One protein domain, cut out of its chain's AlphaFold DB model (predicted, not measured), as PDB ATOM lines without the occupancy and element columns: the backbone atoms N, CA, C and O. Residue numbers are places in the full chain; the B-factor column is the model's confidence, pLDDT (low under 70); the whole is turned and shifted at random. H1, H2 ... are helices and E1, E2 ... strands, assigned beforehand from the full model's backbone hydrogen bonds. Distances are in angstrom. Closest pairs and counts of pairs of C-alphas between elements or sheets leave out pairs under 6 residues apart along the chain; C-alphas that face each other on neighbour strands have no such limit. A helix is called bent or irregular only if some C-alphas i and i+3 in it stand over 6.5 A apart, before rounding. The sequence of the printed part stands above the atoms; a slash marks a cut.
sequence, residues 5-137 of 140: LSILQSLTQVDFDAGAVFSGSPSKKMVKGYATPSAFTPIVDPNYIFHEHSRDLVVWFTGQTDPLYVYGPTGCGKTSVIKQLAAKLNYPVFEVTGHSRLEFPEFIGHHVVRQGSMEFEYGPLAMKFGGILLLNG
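This is residues 5 to 137 of the 140 residues of the protein "CobS protein, putative" of uncultured delta proteobacterium (UniProt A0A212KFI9). A parallel pair of strands, E3 and E6, and the helix H4 next to it make the middle of an elongated body, with an antiparallel pair of strands on either side: E1 and E2 with H2 and H3 close to E2, and the hairpin E4 and E5, an arm that makes one end of the long axis. The short helices H5 and H6 join the base of that arm to the middle, and a loop of residues 71 to 77 sticks out just before H4. The printed part has 133 residues with six named helices and six named strands, in the order H1 E1 H2 E2 H3 H4 E3 H5 E4 E5 H6 E6; the three sheets have two strands each, and the class is mixed, helices and strands. The whole is compact, with a radius of gyration of the C-alphas of 16.4 A, and only just elongated, spanning 53 by 35 by 28 A.

The parallel sheet holds E3, residues 93 to 97, 12.8 A long, and E6, residues 132 to 136, 12.4 A long; E3 begins at C-alpha 93 at (213.370, 191.782, 172.355) and E6 ends at C-alpha 136 at (211.741, 187.227, 183.454). H4 is residues 78 to 88, 15.7 A, and H3 is residues 52 to 62, 16.2 A. E1 is residues 13 to 17, 13.5 A, and E2 is residues 30 to 34, 12.9 A. H2, residues 18 to 23, is 7.8 A long. E4 is residues 109 to 114, 14.8 A, and E5 is residues 117 to 122, 15.6 A. H5 is residues 105 to 108, 5.1 A, and H6 is residues 124 to 129, 10.5 A. H1, residues 5 to 9, is 6.0 A long and begins at C-alpha 5 at (206.313, 201.822, 166.529).

E3 and E6 are parallel neighbours at 20 degrees, with N 94 and O 132 2.8 A apart and N 136 and O 96 2.8 A apart, within hydrogen-bond range. The closest C-alphas of H4 and E3 are those of Ala 86 and Val 93, 7.1 A apart. H3 and H4 only just touch, with 3 pairs of C-alphas within 8 A, the closest being Ser 54 and Val 81 at 7.1 A; they run the same way at a steep tilt of 53 degrees. H4 and E2 are near each other. E1 and E2 are antiparallel at 139 degrees, with N 16 and O 31 2.8 A apart. The closest C-alphas of E2 and H3 are those of Val 31 and Thr 62, 4.9 A apart. H2 and H4 are close but not clearly touching, the C-alphas of Val 21 and Lys 88 being the closest at 6.7 A. H6 touches H5, closest at the C-alphas of Phe 107 and Leu 125, 5.0 A, and touches H1, closest at those of Leu 8 and Phe 129, 5.7 A. The closest C-alphas of E3 and H6 are those of Phe 94 and Pro 124, 5.7 A apart. E4 and E5 are a hairpin, antiparallel at 150 degrees, with N 112 and O 119 2.8 A apart; E4 is apart from E3 and from E6. In H1, H2 and H4 every O i to N i+4 pair is within hydrogen-bond range; in H3 5 of 7 are, in H6 0 of 2, with 1 of 3 O i to N i+3 pairs within range, and H5 is too short for such a pair. H6 is irregular, C-alphas 125 and 128 being 7.6 A apart, and H3 only just, C-alphas 53 and 56 being 6.7 A apart.

The two C-alphas farthest apart are those of Ser 27 and Gly 116, 53.6 A. The printed part has no cut. The links E2 to H3, 17 residues, and H3 to H4, 15 residues, are long. The mean pLDDT of the printed part is 80.0; 26 residues are under 70, among them residues 100 to 110 and 120 to 129.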
ATOM      1  N   LEU A   5     207.187 202.343 167.578       75.81
ATOM      2  CA  LEU A   5     206.313 201.822 166.529       75.81
ATOM      3  C   LEU A   5     206.891 201.977 165.123       75.81
ATOM      4  O   LEU A   5     206.865 201.019 164.357       75.81
ATOM      5  N   SER A   6     207.427 203.153 164.790       78.69
ATOM      6  CA  SER A   6     208.015 203.404 163.470       78.69
ATOM      7  C   SER A   6     209.194 202.475 163.182       78.69
ATOM      8  O   SER A   6     209.317 201.965 162.070       78.69
ATOM      9  N   ILE A   7     210.011 202.184 164.202       81.31
ATOM     10  CA  ILE A   7     211.121 201.233 164.095       81.31
ATOM     11  C   ILE A   7     210.575 199.838 163.787       81.31
ATOM     12  O   ILE A   7     210.986 199.237 162.798       81.31
ATOM     13  N   LEU A   8     209.623 199.343 164.584       81.38
ATOM     14  CA  LEU A   8     209.085 197.989 164.424       81.38
ATOM     15  C   LEU A   8     208.327 197.800 163.102       81.38
ATOM     16  O   LEU A   8     208.448 196.754 162.476       81.38
ATOM     17  N   GLN A   9     207.595 198.815 162.640       82.50
ATOM     18  CA  GLN A   9     206.872 198.775 161.363       82.50
ATOM     19  C   GLN A   9     207.795 198.776 160.139       82.50
ATOM     20  O   GLN A   9     207.395 198.299 159.081       82.50
ATOM     21  N   SER A  10     209.013 199.306 160.270       84.75
ATOM     22  CA  SER A  10     210.002 199.307 159.187       84.75
ATOM     23  C   SER A  10     210.706 197.957 158.996       84.75
ATOM     24  O   SER A  10     211.388 197.750 157.990       84.75
ATOM     25  N   LEU A  11     210.559 197.028 159.949       87.06
ATOM     26  CA  LEU A  11     211.271 195.759 159.918       87.06
ATOM     27  C   LEU A  11     210.719 194.836 158.830       87.06
ATOM     28  O   LEU A  11     209.525 194.557 158.758       87.06
ATOM     29  N   THR A  12     211.622 194.317 158.001       90.25
ATOM     30  CA  THR A  12     211.283 193.389 156.916       90.25
ATOM     31  C   THR A  12     211.655 191.971 157.318       90.25
ATOM     32  O   THR A  12     212.824 191.702 157.608       90.25
ATOM     33  N   GLN A  13     210.667 191.072 157.348       89.06
ATOM     34  CA  GLN A  13     210.911 189.657 157.619       89.06
ATOM     35  C   GLN A  13     211.596 188.988 156.429       89.06
ATOM     36  O   GLN A  13     211.215 189.214 155.280       89.06
ATOM     37  N   VAL A  14     212.581 188.146 156.719       92.19
ATOM     38  CA  VAL A  14     213.299 187.339 155.729       92.19
ATOM     39  C   VAL A  14     213.536 185.938 156.276       92.19
ATOM     40  O   VAL A  14     213.548 185.727 157.491       92.19
ATOM     41  N   ASP A  15     213.735 184.987 155.371       90.94
ATOM     42  CA  ASP A  15     214.092 183.621 155.727       90.94
ATOM     43  C   ASP A  15     215.619 183.452 155.732       90.94
ATOM     44  O   ASP A  15     216.311 183.806 154.777       90.94
ATOM     45  N   PHE A  16     216.142 182.864 156.803       89.25
ATOM     46  CA  PHE A  16     217.540 182.483 156.965       89.25
ATOM     47  C   PHE A  16     217.686 180.961 156.950       89.25
ATOM     48  O   PHE A  16     216.784 180.246 157.380       89.25
ATOM     49  N   ASP A  17     218.842 180.443 156.528       90.19
ATOM     50  CA  ASP A  17     219.179 179.036 156.776       90.19
ATOM     51  C   ASP A  17     219.579 178.867 158.250       90.19
ATOM     52  O   ASP A  17     220.591 179.406 158.704       90.19
ATOM     53  N   ALA A  18     218.791 178.101 159.006       85.75
ATOM     54  CA  ALA A  18     219.000 177.883 160.433       85.75
ATOM     55  C   ALA A  18     220.379 177.273 160.732       85.75
ATOM     56  O   ALA A  18     221.047 177.648 161.695       85.75
ATOM     57  N   GLY A  19     220.838 176.355 159.888       84.69
ATOM     58  CA  GLY A  19     222.154 175.742 160.003       84.69
ATOM     59  C   GLY A  19     223.270 176.764 159.817       84.69
ATOM     60  O   GLY A  19     224.206 176.793 160.621       84.69
ATOM     61  N   ALA A  20     223.146 177.647 158.825       87.31
ATOM     62  CA  ALA A  20     224.115 178.719 158.609       87.31
ATOM     63  C   ALA A  20     224.168 179.685 159.809       87.31
ATOM     64  O   ALA A  20     225.252 180.049 160.256       87.31
ATOM     65  N   VAL A  21     223.015 180.035 160.386       86.69
ATOM     66  CA  VAL A  21     222.914 180.981 161.514       86.69
ATOM     67  C   VAL A  21     223.424 180.387 162.838       86.69
ATOM     68  O   VAL A  21     224.165 181.035 163.591       86.69
ATOM     69  N   PHE A  22     223.031 179.153 163.161       83.44
ATOM     70  CA  PHE A  22     223.285 178.568 164.483       83.44
ATOM     71  C   PHE A  22     224.514 177.660 164.531       83.44
ATOM     72  O   PHE A  22     225.205 177.663 165.547       83.44
ATOM     73  N   SER A  23     224.808 176.935 163.447       78.56
ATOM     74  CA  SER A  23     225.925 175.975 163.369       78.56
ATOM     75  C   SER A  23     227.035 176.356 162.383       78.56
ATOM     76  O   SER A  23     228.045 175.665 162.317       78.56
ATOM     77  N   GLY A  24     226.860 177.425 161.599       81.38
ATOM     78  CA  GLY A  24     227.811 177.843 160.563       81.38
ATOM     79  C   GLY A  24     227.823 176.966 159.303       81.38
ATOM     80  O   GLY A  24     228.601 177.232 158.394       81.38
ATOM     81  N   SER A  25     226.973 175.936 159.220       84.69
ATOM     82  CA  SER A  25     226.882 175.011 158.080       84.69
ATOM     83  C   SER A  25     225.448 174.947 157.545       84.69
ATOM     84  O   SER A  25     224.543 174.724 158.348       84.69
ATOM     85  N   PRO A  26     225.201 175.103 156.230       86.81
ATOM     86  CA  PRO A  26     223.848 175.088 155.675       86.81
ATOM     87  C   PRO A  26     223.089 173.795 155.986       86.81
ATOM     88  O   PRO A  26     223.610 172.693 155.814       86.81
ATOM     89  N   SER A  27     221.835 173.938 156.400       84.62
ATOM     90  CA  SER A  27     220.942 172.825 156.753       84.62
ATOM     91  C   SER A  27     219.750 172.679 155.808       84.62
ATOM     92  O   SER A  27     219.030 171.685 155.889       84.62
ATOM     93  N   LYS A  28     219.512 173.676 154.940       84.31
ATOM     94  CA  LYS A  28     218.297 173.863 154.125       84.31
ATOM     95  C   LYS A  28     217.008 174.033 154.937       84.31
ATOM     96  O   LYS A  28     215.924 174.098 154.358       84.31
ATOM     97  N   LYS A  29     217.102 174.109 156.267       84.56
ATOM     98  CA  LYS A  29     215.970 174.408 157.140       84.56
ATOM     99  C   LYS A  29     215.857 175.919 157.275       84.56
ATOM    100  O   LYS A  29     216.744 176.552 157.840       84.56
ATOM    101  N   MET A  30     214.770 176.480 156.760       88.50
ATOM    102  CA  MET A  30     214.535 177.918 156.826       88.50
ATOM    103  C   MET A  30     213.980 178.324 158.194       88.50
ATOM    104  O   MET A  30     213.206 177.585 158.807       88.50
ATOM    105  N   VAL A  31     214.382 179.498 158.666       88.06
ATOM    106  CA  VAL A  31     213.878 180.144 159.880       88.06
ATOM    107  C   VAL A  31     213.630 181.616 159.597       88.06
ATOM    108  O   VAL A  31     214.432 182.269 158.932       88.06
ATOM    109  N   LYS A  32     212.522 182.146 160.108       88.81
ATOM    110  CA  LYS A  32     212.209 183.564 159.963       88.81
ATOM    111  C   LYS A  32     213.093 184.409 160.871       88.81
ATOM    112  O   LYS A  32     213.421 184.016 161.985       88.81
ATOM    113  N   GLY A  33     213.432 185.591 160.393       90.12
ATOM    114  CA  GLY A  33     214.039 186.657 161.174       90.12
ATOM    115  C   GLY A  33     213.801 187.994 160.489       90.12
ATOM    116  O   GLY A  33     212.944 188.100 159.611       90.12
ATOM    117  N   TYR A  34     214.574 189.007 160.858       91.31
ATOM    118  CA  TYR A  34     214.527 190.324 160.223       91.31
ATOM    119  C   TYR A  34     215.784 190.608 159.407       91.31
ATOM    120  O   TYR A  34     216.884 190.204 159.781       91.31
ATOM    121  N   ALA A  35     215.629 191.318 158.288       92.06
ATOM    122  CA  ALA A  35     216.735 191.634 157.381       92.06
ATOM    123  C   ALA A  35     217.861 192.424 158.067       92.06
ATOM    124  O   ALA A  35     219.037 192.216 157.776       92.06
ATOM    125  N   THR A  36     217.499 193.314 158.991       91.31
ATOM    126  CA  THR A  36     218.431 194.178 159.718       91.31
ATOM    127  C   THR A  36     218.087 194.219 161.205       91.31
ATOM    128  O   THR A  36     216.900 194.214 161.546       91.31
ATOM    129  N   PRO A  37     219.090 194.316 162.095       91.94
ATOM    130  CA  PRO A  37     218.849 194.559 163.510       91.94
ATOM    131  C   PRO A  37     218.223 195.942 163.726       91.94
ATOM    132  O   PRO A  37     218.417 196.877 162.948       91.94
ATOM    133  N   SER A  38     217.486 196.065 164.820       89.06
ATOM    134  CA  SER A  38     216.871 197.304 165.290       89.06
ATOM    135  C   SER A  38     217.537 197.788 166.578       89.06
ATOM    136  O   SER A  38     218.323 197.068 167.191       89.06
ATOM    137  N   ALA A  39     217.146 198.972 167.058       87.38
ATOM    138  CA  ALA A  39     217.556 199.462 168.376       87.38
ATOM    139  C   ALA A  39     217.123 198.548 169.545       87.38
ATOM    140  O   ALA A  39     217.675 198.654 170.636       87.38
ATOM    141  N   PHE A  40     216.152 197.655 169.325       87.00
ATOM    142  CA  PHE A  40     215.640 196.707 170.321       87.00
ATOM    143  C   PHE A  40     216.168 195.282 170.112       87.00
ATOM    144  O   PHE A  40     215.789 194.365 170.836       87.00
ATOM    145  N   THR A  41     217.012 195.064 169.102       90.81
ATOM    146  CA  THR A  41     217.641 193.765 168.862       90.81
ATOM    147  C   THR A  41     218.804 193.592 169.844       90.81
ATOM    148  O   THR A  41     219.656 194.480 169.925       90.81
ATOM    149  N   PRO A  42     218.878 192.480 170.600       92.56
ATOM    150  CA  PRO A  42     220.003 192.242 171.494       92.56
ATOM    151  C   PRO A  42     221.327 192.159 170.730       92.56
ATOM    152  O   PRO A  42     221.373 191.766 169.566       92.56
ATOM    153  N   ILE A  43     222.419 192.488 171.412       93.06
ATOM    154  CA  ILE A  43     223.760 192.413 170.835       93.06
ATOM    155  C   ILE A  43     224.192 190.944 170.766       93.06
ATOM    156  O   ILE A  43     224.132 190.219 171.766       93.06
ATOM    157  N   VAL A  44     224.640 190.517 169.583       92.56
ATOM    158  CA  VAL A  44     225.244 189.196 169.387       92.56
ATOM    159  C   VAL A  44     226.560 189.139 170.157       92.56
ATOM    160  O   VAL A  44     227.437 189.978 169.955       92.56
ATOM    161  N   ASP A  45     226.710 188.131 171.009       91.25
ATOM    162  CA  ASP A  45     227.988 187.793 171.625       91.25
ATOM    163  C   ASP A  45     228.713 186.769 170.732       91.25
ATOM    164  O   ASP A  45     228.249 185.630 170.606       91.25
ATOM    165  N   PRO A  46     229.840 187.139 170.094       86.62
ATOM    166  CA  PRO A  46     230.573 186.238 169.207       86.62
ATOM    167  C   PRO A  46     231.185 185.035 169.938       86.62
ATOM    168  O   PRO A  46     231.488 184.034 169.292       86.62
ATOM    169  N   ASN A  47     231.350 185.108 171.263       88.31
ATOM    170  CA  ASN A  47     231.896 184.021 172.078       88.31
ATOM    171  C   ASN A  47     230.804 183.108 172.651       88.31
ATOM    172  O   ASN A  47     231.116 182.139 173.347       88.31
ATOM    173  N   TYR A  48     229.527 183.394 172.384       86.50
ATOM    174  CA  TYR A  48     228.433 182.581 172.891       86.50
ATOM    175  C   TYR A  48     228.336 181.250 172.142       86.50
ATOM    176  O   TYR A  48     228.052 181.198 170.942       86.50
ATOM    177  N   ILE A  49     228.516 180.155 172.878       84.06
ATOM    178  CA  ILE A  49     228.430 178.796 172.344       84.06
ATOM    179  C   ILE A  49     227.051 178.217 172.664       84.06
ATOM    180  O   ILE A  49     226.665 178.063 173.824       84.06
ATOM    181  N   PHE A  50     226.312 177.851 171.618       83.31
ATOM    182  CA  PHE A  50     225.052 177.132 171.754       83.31
ATOM    183  C   PHE A  50     225.325 175.683 172.165       83.31
ATOM    184  O   PHE A  50     225.785 174.870 171.365       83.31
ATOM    185  N   HIS A  51     225.039 175.361 173.426       80.62
ATOM    186  CA  HIS A  51     225.110 173.992 173.932       80.62
ATOM    187  C   HIS A  51     224.021 173.107 173.316       80.62
ATOM    188  O   HIS A  51     222.978 173.595 172.881       80.62
ATOM    189  N   GLU A  52     224.211 171.791 173.348       75.62
ATOM    190  CA  GLU A  52     223.259 170.822 172.793       75.62
ATOM    191  C   GLU A  52     221.831 170.986 173.344       75.62
ATOM    192  O   GLU A  52     220.866 170.919 172.588       75.62
ATOM    193  N   HIS A  53     221.691 171.336 174.625       74.38
ATOM    194  CA  HIS A  53     220.394 171.601 175.264       74.38
ATOM    195  C   HIS A  53     219.644 172.826 174.707       74.38
ATOM    196  O   HIS A  53     218.458 172.994 174.970       74.38
ATOM    197  N   SER A  54     220.303 173.698 173.937       76.94
ATOM    198  CA  SER A  54     219.658 174.852 173.290       76.94
ATOM    199  C   SER A  54     218.985 174.507 171.958       76.94
ATOM    200  O   SER A  54     218.276 175.344 171.397       76.94
ATOM    201  N   ARG A  55     219.171 173.281 171.447       78.44
ATOM    202  CA  ARG A  55     218.606 172.849 170.158       78.44
ATOM    203  C   ARG A  55     217.086 172.892 170.153       78.44
ATOM    204  O   ARG A  55     216.514 173.318 169.155       78.44
ATOM    205  N   ASP A  56     216.447 172.541 171.262       81.31
ATOM    206  CA  ASP A  56     214.986 172.588 171.370       81.31
ATOM    207  C   ASP A  56     214.462 174.022 171.235       81.31
ATOM    208  O   ASP A  56     213.465 174.258 170.557       81.31
ATOM    209  N   LEU A  57     215.191 175.004 171.782       82.31
ATOM    210  CA  LEU A  57     214.864 176.425 171.631       82.31
ATOM    211  C   LEU A  57     215.034 176.894 170.186       82.31
ATOM    212  O   LEU A  57     214.178 177.608 169.671       82.31
ATOM    213  N   VAL A  58     216.109 176.468 169.515       79.75
ATOM    214  CA  VAL A  58     216.319 176.746 168.086       79.75
ATOM    215  C   VAL A  58     215.171 176.168 167.259       79.75
ATOM    216  O   VAL A  58     214.629 176.848 166.389       79.75
ATOM    217  N   VAL A  59     214.777 174.922 167.529       81.19
ATOM    218  CA  VAL A  59     213.676 174.257 166.823       81.19
ATOM    219  C   VAL A  59     212.355 174.974 167.076       81.19
ATOM    220  O   VAL A  59     211.632 175.222 166.110       81.19
ATOM    221  N   TRP A  60     212.071 175.362 168.319       82.94
ATOM    222  CA  TRP A  60     210.886 176.152 168.647       82.94
ATOM    223  C   TRP A  60     210.866 177.480 167.874       82.94
ATOM    224  O   TRP A  60     209.864 177.793 167.238       82.94
ATOM    225  N   PHE A  61     211.997 178.190 167.792       78.25
ATOM    226  CA  PHE A  61     212.126 179.423 167.000       78.25
ATOM    227  C   PHE A  61     211.876 179.222 165.497       78.25
ATOM    228  O   PHE A  61     211.454 180.147 164.809       78.25
ATOM    229  N   THR A  62     212.149 178.023 164.972       75.25
ATOM    230  CA  THR A  62     211.860 177.675 163.568       75.25
ATOM    231  C   THR A  62     210.406 177.259 163.321       75.25
ATOM    232  O   THR A  62     210.015 177.093 162.167       75.25
ATOM    233  N   GLY A  63     209.636 177.017 164.385       73.38
ATOM    234  CA  GLY A  63     208.281 176.475 164.343       73.38
ATOM    235  C   GLY A  63     207.185 177.537 164.469       73.38
ATOM    236  O   GLY A  63     207.400 178.722 164.221       73.38
ATOM    237  N   GLN A  64     205.977 177.096 164.829       61.88
ATOM    238  CA  GLN A  64     204.852 177.998 165.087       61.88
ATOM    239  C   GLN A  64     205.006 178.725 166.431       61.88
ATOM    240  O   GLN A  64     205.613 178.224 167.373       61.88
ATOM    241  N   THR A  65     204.450 179.934 166.490       66.06
ATOM    242  CA  THR A  65     204.664 180.953 167.527       66.06
ATOM    243  C   THR A  65     203.786 180.756 168.768       66.06
ATOM    244  O   THR A  65     203.088 181.684 169.182       66.06
ATOM    245  N   ASP A  66     203.787 179.561 169.355       75.69
ATOM    246  CA  ASP A  66     203.108 179.318 170.635       75.69
ATOM    247  C   ASP A  66     203.970 179.806 171.800       75.69
ATOM    248  O   ASP A  66     205.164 179.514 171.795       75.69
ATOM    249  N   PRO A  67     203.422 180.489 172.824       80.12
ATOM    250  CA  PRO A  67     204.198 180.966 173.965       80.12
ATOM    251  C   PRO A  67     205.094 179.881 174.577       80.12
ATOM    252  O   PRO A  67     204.639 178.780 174.885       80.12
ATOM    253  N   LEU A  68     206.368 180.212 174.795       82.38
ATOM    254  CA  LEU A  68     207.347 179.288 175.356       82.38
ATOM    255  C   LEU A  68     207.644 179.607 176.815       82.38
ATOM    256  O   LEU A  68     208.115 180.695 177.146       82.38
ATOM    257  N   TYR A  69     207.454 178.612 177.677       83.56
ATOM    258  CA  TYR A  69     207.895 178.666 179.063       83.56
ATOM    259  C   TYR A  69     209.199 177.884 179.240       83.56
ATOM    260  O   TYR A  69     209.224 176.661 179.114       83.56
ATOM    261  N   VAL A  70     210.293 178.594 179.537       81.88
ATOM    262  CA  VAL A  70     211.617 177.991 179.760       81.88
ATOM    263  C   VAL A  70     211.924 177.968 181.254       81.88
ATOM    264  O   VAL A  70     212.179 179.008 181.865       81.88
ATOM    265  N   TYR A  71     211.947 176.773 181.842       81.75
ATOM    266  CA  TYR A  71     212.240 176.561 183.263       81.75
ATOM    267  C   TYR A  71     213.627 175.939 183.487       81.75
ATOM    268  O   TYR A  71     214.156 175.227 182.640       81.75
ATOM    269  N   GLY A  72     214.235 176.221 184.642       80.38
ATOM    270  CA  GLY A  72     215.524 175.661 185.055       80.38
ATOM    271  C   GLY A  72     216.152 176.454 186.205       80.38
ATOM    272  O   GLY A  72     215.654 177.537 186.529       80.38
ATOM    273  N   PRO A  73     217.267 175.988 186.792       78.19
ATOM    274  CA  PRO A  73     217.910 176.658 187.922       78.19
ATOM    275  C   PRO A  73     218.337 178.095 187.589       78.19
ATOM    276  O   PRO A  73     218.619 178.443 186.438       78.19
ATOM    277  N   THR A  74     218.361 178.968 188.594       78.69
ATOM    278  CA  THR A  74     218.865 180.337 188.423       78.69
ATOM    279  C   THR A  74     220.323 180.291 187.968       78.69
ATOM    280  O   THR A  74     221.110 179.501 188.478       78.69
ATOM    281  N   GLY A  75     220.679 181.109 186.977       76.31
ATOM    282  CA  GLY A  75     222.048 181.172 186.456       76.31
ATOM    283  C   GLY A  75     222.401 180.166 185.353       76.31
ATOM    284  O   GLY A  75     223.490 180.268 184.807       76.31
ATOM    285  N   CYS A  76     221.505 179.264 184.927       79.19
ATOM    286  CA  CYS A  76     221.805 178.333 183.820       79.19
ATOM    287  C   CYS A  76     221.743 178.946 182.403       79.19
ATOM    288  O   CYS A  76     221.791 178.222 181.415       79.19
ATOM    289  N   GLY A  77     221.608 180.272 182.281       82.31
ATOM    290  CA  GLY A  77     221.705 180.963 180.990       82.31
ATOM    291  C   GLY A  77     220.438 180.989 180.124       82.31
ATOM    292  O   GLY A  77     220.541 181.341 178.955       82.31
ATOM    293  N   LYS A  78     219.247 180.685 180.665       86.50
ATOM    294  CA  LYS A  78     217.951 180.715 179.931       86.50
ATOM    295  C   LYS A  78     217.692 182.040 179.206       86.50
ATOM    296  O   LYS A  78     217.392 182.077 178.019       86.50
ATOM    297  N   THR A  79     217.841 183.146 179.925       87.69
ATOM    298  CA  THR A  79     217.672 184.489 179.364       87.69
ATOM    299  C   THR A  79     218.729 184.764 178.295       87.69
ATOM    300  O   THR A  79     218.414 185.311 177.242       87.69
ATOM    301  N   SER A  80     219.975 184.341 178.534       89.81
ATOM    302  CA  SER A  80     221.081 184.528 177.593       89.81
ATOM    303  C   SER A  80     220.847 183.774 176.288       89.81
ATOM    304  O   SER A  80     220.991 184.372 175.229       89.81
ATOM    305  N   VAL A  81     220.418 182.508 176.341       89.31
ATOM    306  CA  VAL A  81     220.160 181.725 175.123       89.31
ATOM    307  C   VAL A  81     219.044 182.345 174.285       89.31
ATOM    308  O   VAL A  81     219.226 182.514 173.085       89.31
ATOM    309  N   ILE A  82     217.942 182.795 174.899       89.31
ATOM    310  CA  ILE A  82     216.843 183.452 174.171       89.31
ATOM    311  C   ILE A  82     217.325 184.754 173.521       89.31
ATOM    312  O   ILE A  82     217.058 184.990 172.342       89.31
ATOM    313  N   LYS A  83     218.077 185.583 174.257       91.19
ATOM    314  CA  LYS A  83     218.634 186.836 173.725       91.19
ATOM    315  C   LYS A  83     219.589 186.589 172.562       91.19
ATOM    316  O   LYS A  83     219.523 187.314 171.577       91.19
ATOM    317  N   GLN A  84     220.436 185.566 172.648       92.81
ATOM    318  CA  GLN A  84     221.390 185.242 171.586       92.81
ATOM    319  C   GLN A  84     220.712 184.621 170.356       92.81
ATOM    320  O   GLN A  84     221.116 184.917 169.232       92.81
ATOM    321  N   LEU A  85     219.643 183.833 170.532       90.38
ATOM    322  CA  LEU A  85     218.803 183.380 169.413       90.38
ATOM    323  C   LEU A  85     218.146 184.561 168.699       90.38
ATOM    324  O   LEU A  85     218.236 184.673 167.477       90.38
ATOM    325  N   ALA A  86     217.539 185.467 169.467       90.62
ATOM    326  CA  ALA A  86     216.905 186.662 168.930       90.62
ATOM    327  C   ALA A  86     217.911 187.573 168.212       90.62
ATOM    328  O   ALA A  86     217.629 188.027 167.106       90.62
ATOM    329  N   ALA A  87     219.097 187.776 168.792       92.81
ATOM    330  CA  ALA A  87     220.170 188.575 168.205       92.81
ATOM    331  C   ALA A  87     220.609 188.032 166.839       92.81
ATOM    332  O   ALA A  87     220.696 188.779 165.870       92.81
ATOM    333  N   LYS A  88     220.817 186.712 166.737       91.00
ATOM    334  CA  LYS A  88     221.229 186.050 165.490       91.00
ATOM    335  C   LYS A  88     220.185 186.110 164.371       91.00
ATOM    336  O   LYS A  88     220.550 186.031 163.203       91.00
ATOM    337  N   LEU A  89     218.907 186.240 164.723       91.00
ATOM    338  CA  LEU A  89     217.781 186.353 163.789       91.00
ATOM    339  C   LEU A  89     217.233 187.788 163.678       91.00
ATOM    340  O   LEU A  89     216.188 188.011 163.069       91.00
ATOM    341  N   ASN A  90     217.924 188.764 164.271       92.38
ATOM    342  CA  ASN A  90     217.541 190.174 164.320       92.38
ATOM    343  C   ASN A  90     216.170 190.469 164.958       92.38
ATOM    344  O   ASN A  90     215.587 191.527 164.713       92.38
ATOM    345  N   TYR A  91     215.648 189.588 165.811       90.19
ATOM    346  CA  TYR A  91     214.400 189.852 166.525       90.19
ATOM    347  C   TYR A  91     214.572 190.979 167.550       90.19
ATOM    348  O   TYR A  91     215.500 190.931 168.364       90.19
ATOM    349  N   PRO A  92     213.670 191.976 167.567       89.44
ATOM    350  CA  PRO A  92     213.585 192.908 168.677       89.44
ATOM    351  C   PRO A  92     213.075 192.175 169.923       89.44
ATOM    352  O   PRO A  92     212.112 191.408 169.843       89.44
ATOM    353  N   VAL A  93     213.717 192.404 171.069       87.19
ATOM    354  CA  VAL A  93     213.370 191.782 172.355       87.19
ATOM    355  C   VAL A  93     212.976 192.857 173.356       87.19
ATOM    356  O   VAL A  93     213.739 193.781 173.629       87.19
ATOM    357  N   PHE A  94     211.801 192.690 173.948       85.12
ATOM    358  CA  PHE A  94     211.296 193.515 175.034       85.12
ATOM    359  C   PHE A  94     211.317 192.686 176.307       85.12
ATOM    360  O   PHE A  94     210.628 191.676 176.409       85.12
ATOM    361  N   GLU A  95     212.145 193.076 177.265       81.81
ATOM    362  CA  GLU A  95     212.282 192.355 178.522       81.81
ATOM    363  C   GLU A  95     211.449 193.023 179.607       81.81
ATOM    364  O   GLU A  95     211.550 194.228 179.830       81.81
ATOM    365  N   VAL A  96     210.649 192.221 180.301       79.81
ATOM    366  CA  VAL A  96     209.887 192.646 181.472       79.81
ATOM    367  C   VAL A  96     210.287 191.748 182.624       79.81
ATOM    368  O   VAL A  96     210.148 190.526 182.550       79.81
ATOM    369  N   THR A  97     210.799 192.353 183.691       76.44
ATOM    370  CA  THR A  97     211.130 191.614 184.908       76.44
ATOM    371  C   THR A  97     209.928 191.629 185.841       76.44
ATOM    372  O   THR A  97     209.558 192.672 186.367       76.44
ATOM    373  N   GLY A  98     209.319 190.466 186.053       67.62
ATOM    374  CA  GLY A  98     208.226 190.276 186.993       67.62
ATOM    375  C   GLY A  98     208.655 190.601 188.422       67.62
ATOM    376  O   GLY A  98     209.599 190.017 188.956       67.62
ATOM    377  N   HIS A  99     207.919 191.506 189.057       70.38
ATOM    378  CA  HIS A  99     207.964 191.773 190.492       70.38
ATOM    379  C   HIS A  99     206.548 191.730 191.076       70.38
ATOM    380  O   HIS A  99     205.561 191.757 190.350       70.38
ATOM    381  N   SER A 100     206.423 191.712 192.405       63.91
ATOM    382  CA  SER A 100     205.130 191.631 193.117       63.91
ATOM    383  C   SER A 100     204.168 192.803 192.868       63.91
ATOM    384  O   SER A 100     203.049 192.796 193.362       63.91
ATOM    385  N   ARG A 101     204.617 193.820 192.130       64.94
ATOM    386  CA  ARG A 101     203.862 195.029 191.766       64.94
ATOM    387  C   ARG A 101     203.755 195.203 190.251       64.94
ATOM    388  O   ARG A 101     203.547 196.320 189.810       64.94
ATOM    389  N   LEU A 102     204.026 194.145 189.483       64.81
ATOM    390  CA  LEU A 102     203.958 194.199 188.033       64.81
ATOM    391  C   LEU A 102     202.498 194.413 187.640       64.81
ATOM    392  O   LEU A 102     201.665 193.532 187.875       64.81
ATOM    393  N   GLU A 103     202.186 195.571 187.070       64.75
ATOM    394  CA  GLU A 103     200.815 195.907 186.690       64.75
ATOM    395  C   GLU A 103     200.625 195.925 185.169       64.75
ATOM    396  O   GLU A 103     201.537 196.175 184.384       64.75
ATOM    397  N   PHE A 104     199.387 195.679 184.734       60.34
ATOM    398  CA  PHE A 104     199.000 195.660 183.319       60.34
ATOM    399  C   PHE A 104     199.403 196.920 182.507       60.34
ATOM    400  O   PHE A 104     199.741 196.771 181.329       60.34
ATOM    401  N   PRO A 105     199.439 198.147 183.072       60.84
ATOM    402  CA  PRO A 105     199.910 199.336 182.356       60.84
ATOM    403  C   PRO A 105     201.374 199.262 181.904       60.84
ATOM    404  O   PRO A 105     201.711 199.830 180.865       60.84
ATOM    405  N   GLU A 106     202.232 198.517 182.609       64.12
ATOM    406  CA  GLU A 106     203.635 198.315 182.210       64.12
ATOM    407  C   GLU A 106     203.756 197.505 180.916       64.12
ATOM    408  O   GLU A 106     204.756 197.605 180.211       64.12
ATOM    409  N   PHE A 107     202.712 196.750 180.557       63.75
ATOM    410  CA  PHE A 107     202.613 196.030 179.295       63.75
ATOM    411  C   PHE A 107     202.090 196.906 178.158       63.75
ATOM    412  O   PHE A 107     202.589 196.813 177.040       63.75
ATOM    413  N   ILE A 108     201.102 197.763 178.413       65.56
ATOM    414  CA  ILE A 108     200.429 198.539 177.358       65.56
ATOM    415  C   ILE A 108     201.208 199.802 176.987       65.56
ATOM    416  O   ILE A 108     201.252 200.167 175.808       65.56
ATOM    417  N   GLY A 109     201.847 200.446 177.962       64.75
ATOM    418  CA  GLY A 109     202.452 201.763 177.794       64.75
ATOM    419  C   GLY A 109     201.742 202.845 178.598       64.75
ATOM    420  O   GLY A 109     200.680 202.620 179.179       64.75
ATOM    421  N   HIS A 110     202.336 204.032 178.635       65.12
ATOM    422  CA  HIS A 110     201.824 205.175 179.390       65.12
ATOM    423  C   HIS A 110     202.012 206.484 178.616       65.12
ATOM    424  O   HIS A 110     202.832 206.582 177.706       65.12
ATOM    425  N   HIS A 111     201.232 207.509 178.967       72.50
ATOM    426  CA  HIS A 111     201.422 208.846 178.410       72.50
ATOM    427  C   HIS A 111     202.636 209.525 179.051       72.50
ATOM    428  O   HIS A 111     202.722 209.633 180.273       72.50
ATOM    429  N   VAL A 112     203.539 210.024 178.212       74.88
ATOM    430  CA  VAL A 112     204.708 210.814 178.600       74.88
ATOM    431  C   VAL A 112     204.595 212.213 178.006       74.88
ATOM    432  O   VAL A 112     204.139 212.399 176.879       74.88
ATOM    433  N   VAL A 113     205.007 213.230 178.761       73.81
ATOM    434  CA  VAL A 113     205.073 214.600 178.241       73.81
ATOM    435  C   VAL A 113     206.436 214.802 177.589       73.81
ATOM    436  O   VAL A 113     207.464 214.801 178.267       73.81
ATOM    437  N   ARG A 114     206.448 215.010 176.273       74.56
ATOM    438  CA  ARG A 114     207.640 215.388 175.505       74.56
ATOM    439  C   ARG A 114     207.422 216.754 174.880       74.56
ATOM    440  O   ARG A 114     206.417 216.982 174.224       74.56
ATOM    441  N   GLN A 115     208.361 217.673 175.116       74.25
ATOM    442  CA  GLN A 115     208.358 219.033 174.550       74.25
ATOM    443  C   GLN A 115     207.023 219.795 174.712       74.25
ATOM    444  O   GLN A 115     206.637 220.577 173.853       74.25
ATOM    445  N   GLY A 116     206.310 219.580 175.823       78.88
ATOM    446  CA  GLY A 116     205.026 220.239 176.096       78.88
ATOM    447  C   GLY A 116     203.797 219.568 175.470       78.88
ATOM    448  O   GLY A 116     202.683 220.014 175.728       78.88
ATOM    449  N   SER A 117     203.965 218.478 174.714       67.88
ATOM    450  CA  SER A 117     202.872 217.640 174.204       67.88
ATOM    451  C   SER A 117     202.797 216.292 174.925       67.88
ATOM    452  O   SER A 117     203.822 215.693 175.250       67.88
ATOM    453  N   MET A 118     201.577 215.803 175.174       73.00
ATOM    454  CA  MET A 118     201.351 214.433 175.645       73.00
ATOM    455  C   MET A 118     201.496 213.454 174.476       73.00
ATOM    456  O   MET A 118     200.692 213.470 173.547       73.00
ATOM    457  N   GLU A 119     202.491 212.576 174.550       73.75
ATOM    458  CA  GLU A 119     202.705 211.468 173.619       73.75
ATOM    459  C   GLU A 119     202.419 210.143 174.340       73.75
ATOM    460  O   GLU A 119     202.739 209.990 175.516       73.75
ATOM    461  N   PHE A 120     201.787 209.174 173.672       67.75
ATOM    462  CA  PHE A 120     201.626 207.830 174.235       67.75
ATOM    463  C   PHE A 120     202.862 206.986 173.917       67.75
ATOM    464  O   PHE A 120     203.164 206.738 172.746       67.75
ATOM    465  N   GLU A 121     203.576 206.541 174.948       69.25
ATOM    466  CA  GLU A 121     204.714 205.641 174.814       69.25
ATOM    467  C   GLU A 121     204.239 204.203 175.004       69.25
ATOM    468  O   GLU A 121     203.875 203.787 176.101       69.25
ATOM    469  N   TYR A 122     204.202 203.459 173.900       67.25
ATOM    470  CA  TYR A 122     203.750 202.074 173.880       67.25
ATOM    471  C   TYR A 122     204.684 201.159 174.672       67.25
ATOM    472  O   TYR A 122     205.903 201.200 174.508       67.25
ATOM    473  N   GLY A 123     204.080 200.293 175.477       64.25
ATOM    474  CA  GLY A 123     204.761 199.264 176.239       64.25
ATOM    475  C   GLY A 123     205.031 197.986 175.429       64.25
ATOM    476  O   GLY A 123     204.672 197.880 174.253       64.25
ATOM    477  N   PRO A 124     205.644 196.978 176.067       63.84
ATOM    478  CA  PRO A 124     206.066 195.711 175.463       63.84
ATOM    479  C   PRO A 124     204.954 194.905 174.767       63.84
ATOM    480  O   PRO A 124     205.230 194.103 173.878       63.84
ATOM    481  N   LEU A 125     203.685 195.114 175.132       60.38
ATOM    482  CA  LEU A 125     202.515 194.469 174.524       60.38
ATOM    483  C   LEU A 125     202.145 195.062 173.156       60.38
ATOM    484  O   LEU A 125     201.280 194.523 172.467       60.38
ATOM    485  N   ALA A 126     202.861 196.087 172.679       53.62
ATOM    486  CA  ALA A 126     202.830 196.511 171.277       53.62
ATOM    487  C   ALA A 126     203.407 195.463 170.294       53.62
ATOM    488  O   ALA A 126     203.619 195.753 169.119       53.62
ATOM    489  N   MET A 127     203.583 194.214 170.738       58.06
ATOM    490  CA  MET A 127     203.932 193.002 169.984       58.06
ATOM    491  C   MET A 127     203.136 192.726 168.698       58.06
ATOM    492  O   MET A 127     203.534 191.848 167.935       58.06
ATOM    493  N   LYS A 128     202.088 193.499 168.380       59.75
ATOM    494  CA  LYS A 128     201.428 193.474 167.061       59.75
ATOM    495  C   LYS A 128     202.421 193.627 165.892       59.75
ATOM    496  O   LYS A 128     202.109 193.218 164.780       59.75
ATOM    497  N   PHE A 129     203.608 194.182 166.140       64.38
ATOM    498  CA  PHE A 129     204.638 194.442 165.132       64.38
ATOM    499  C   PHE A 129     205.803 193.429 165.122       64.38
ATOM    500  O   PHE A 129     206.837 193.702 164.524       64.38
ATOM    501  N   GLY A 130     205.647 192.254 165.752       71.75
ATOM    502  CA  GLY A 130     206.510 191.089 165.492       71.75
ATOM    503  C   GLY A 130     207.813 190.990 166.302       71.75
ATOM    504  O   GLY A 130     208.799 190.444 165.806       71.75
ATOM    505  N   GLY A 131     207.833 191.494 167.537       80.88
ATOM    506  CA  GLY A 131     208.942 191.299 168.482       80.88
ATOM    507  C   GLY A 131     208.723 190.163 169.480       80.88
ATOM    508  O   GLY A 131     207.642 189.585 169.555       80.88
ATOM    509  N   ILE A 132     209.757 189.866 170.266       85.00
ATOM    510  CA  ILE A 132     209.727 188.870 171.345       85.00
ATOM    511  C   ILE A 132     209.540 189.589 172.676       85.00
ATOM    512  O   ILE A 132     210.342 190.453 173.026       85.00
ATOM    513  N   LEU A 133     208.529 189.196 173.446       84.75
ATOM    514  CA  LEU A 133     208.428 189.569 174.853       84.75
ATOM    515  C   LEU A 133     209.087 188.505 175.712       84.75
ATOM    516  O   LEU A 133     208.671 187.347 175.724       84.75
ATOM    517  N   LEU A 134     210.094 188.923 176.464       84.19
ATOM    518  CA  LEU A 134     210.786 188.092 177.430       84.19
ATOM    519  C   LEU A 134     210.321 188.459 178.837       84.19
ATOM    520  O   LEU A 134     210.719 189.482 179.391       84.19
ATOM    521  N   LEU A 135     209.475 187.609 179.411       79.44
ATOM    522  CA  LEU A 135     209.033 187.724 180.797       79.44
ATOM    523  C   LEU A 135     210.026 187.006 181.713       79.44
ATOM    524  O   LEU A 135     210.061 185.778 181.760       79.44
ATOM    525  N   ASN A 136     210.826 187.766 182.454       75.81
ATOM    526  CA  ASN A 136     211.741 187.227 183.454       75.81
ATOM    527  C   ASN A 136     211.100 187.321 184.837       75.81
ATOM    528  O   ASN A 136     210.964 188.404 185.385       75.81
ATOM    529  N   GLY A 137     210.732 186.197 185.443       66.25
ATOM    530  CA  GLY A 137     210.212 186.171 186.809       66.25
ATOM    531  C   GLY A 137     210.713 184.941 187.544       66.25
ATOM    532  O   GLY A 137     210.676 183.836 187.006       66.25
TER     533      GLY A 137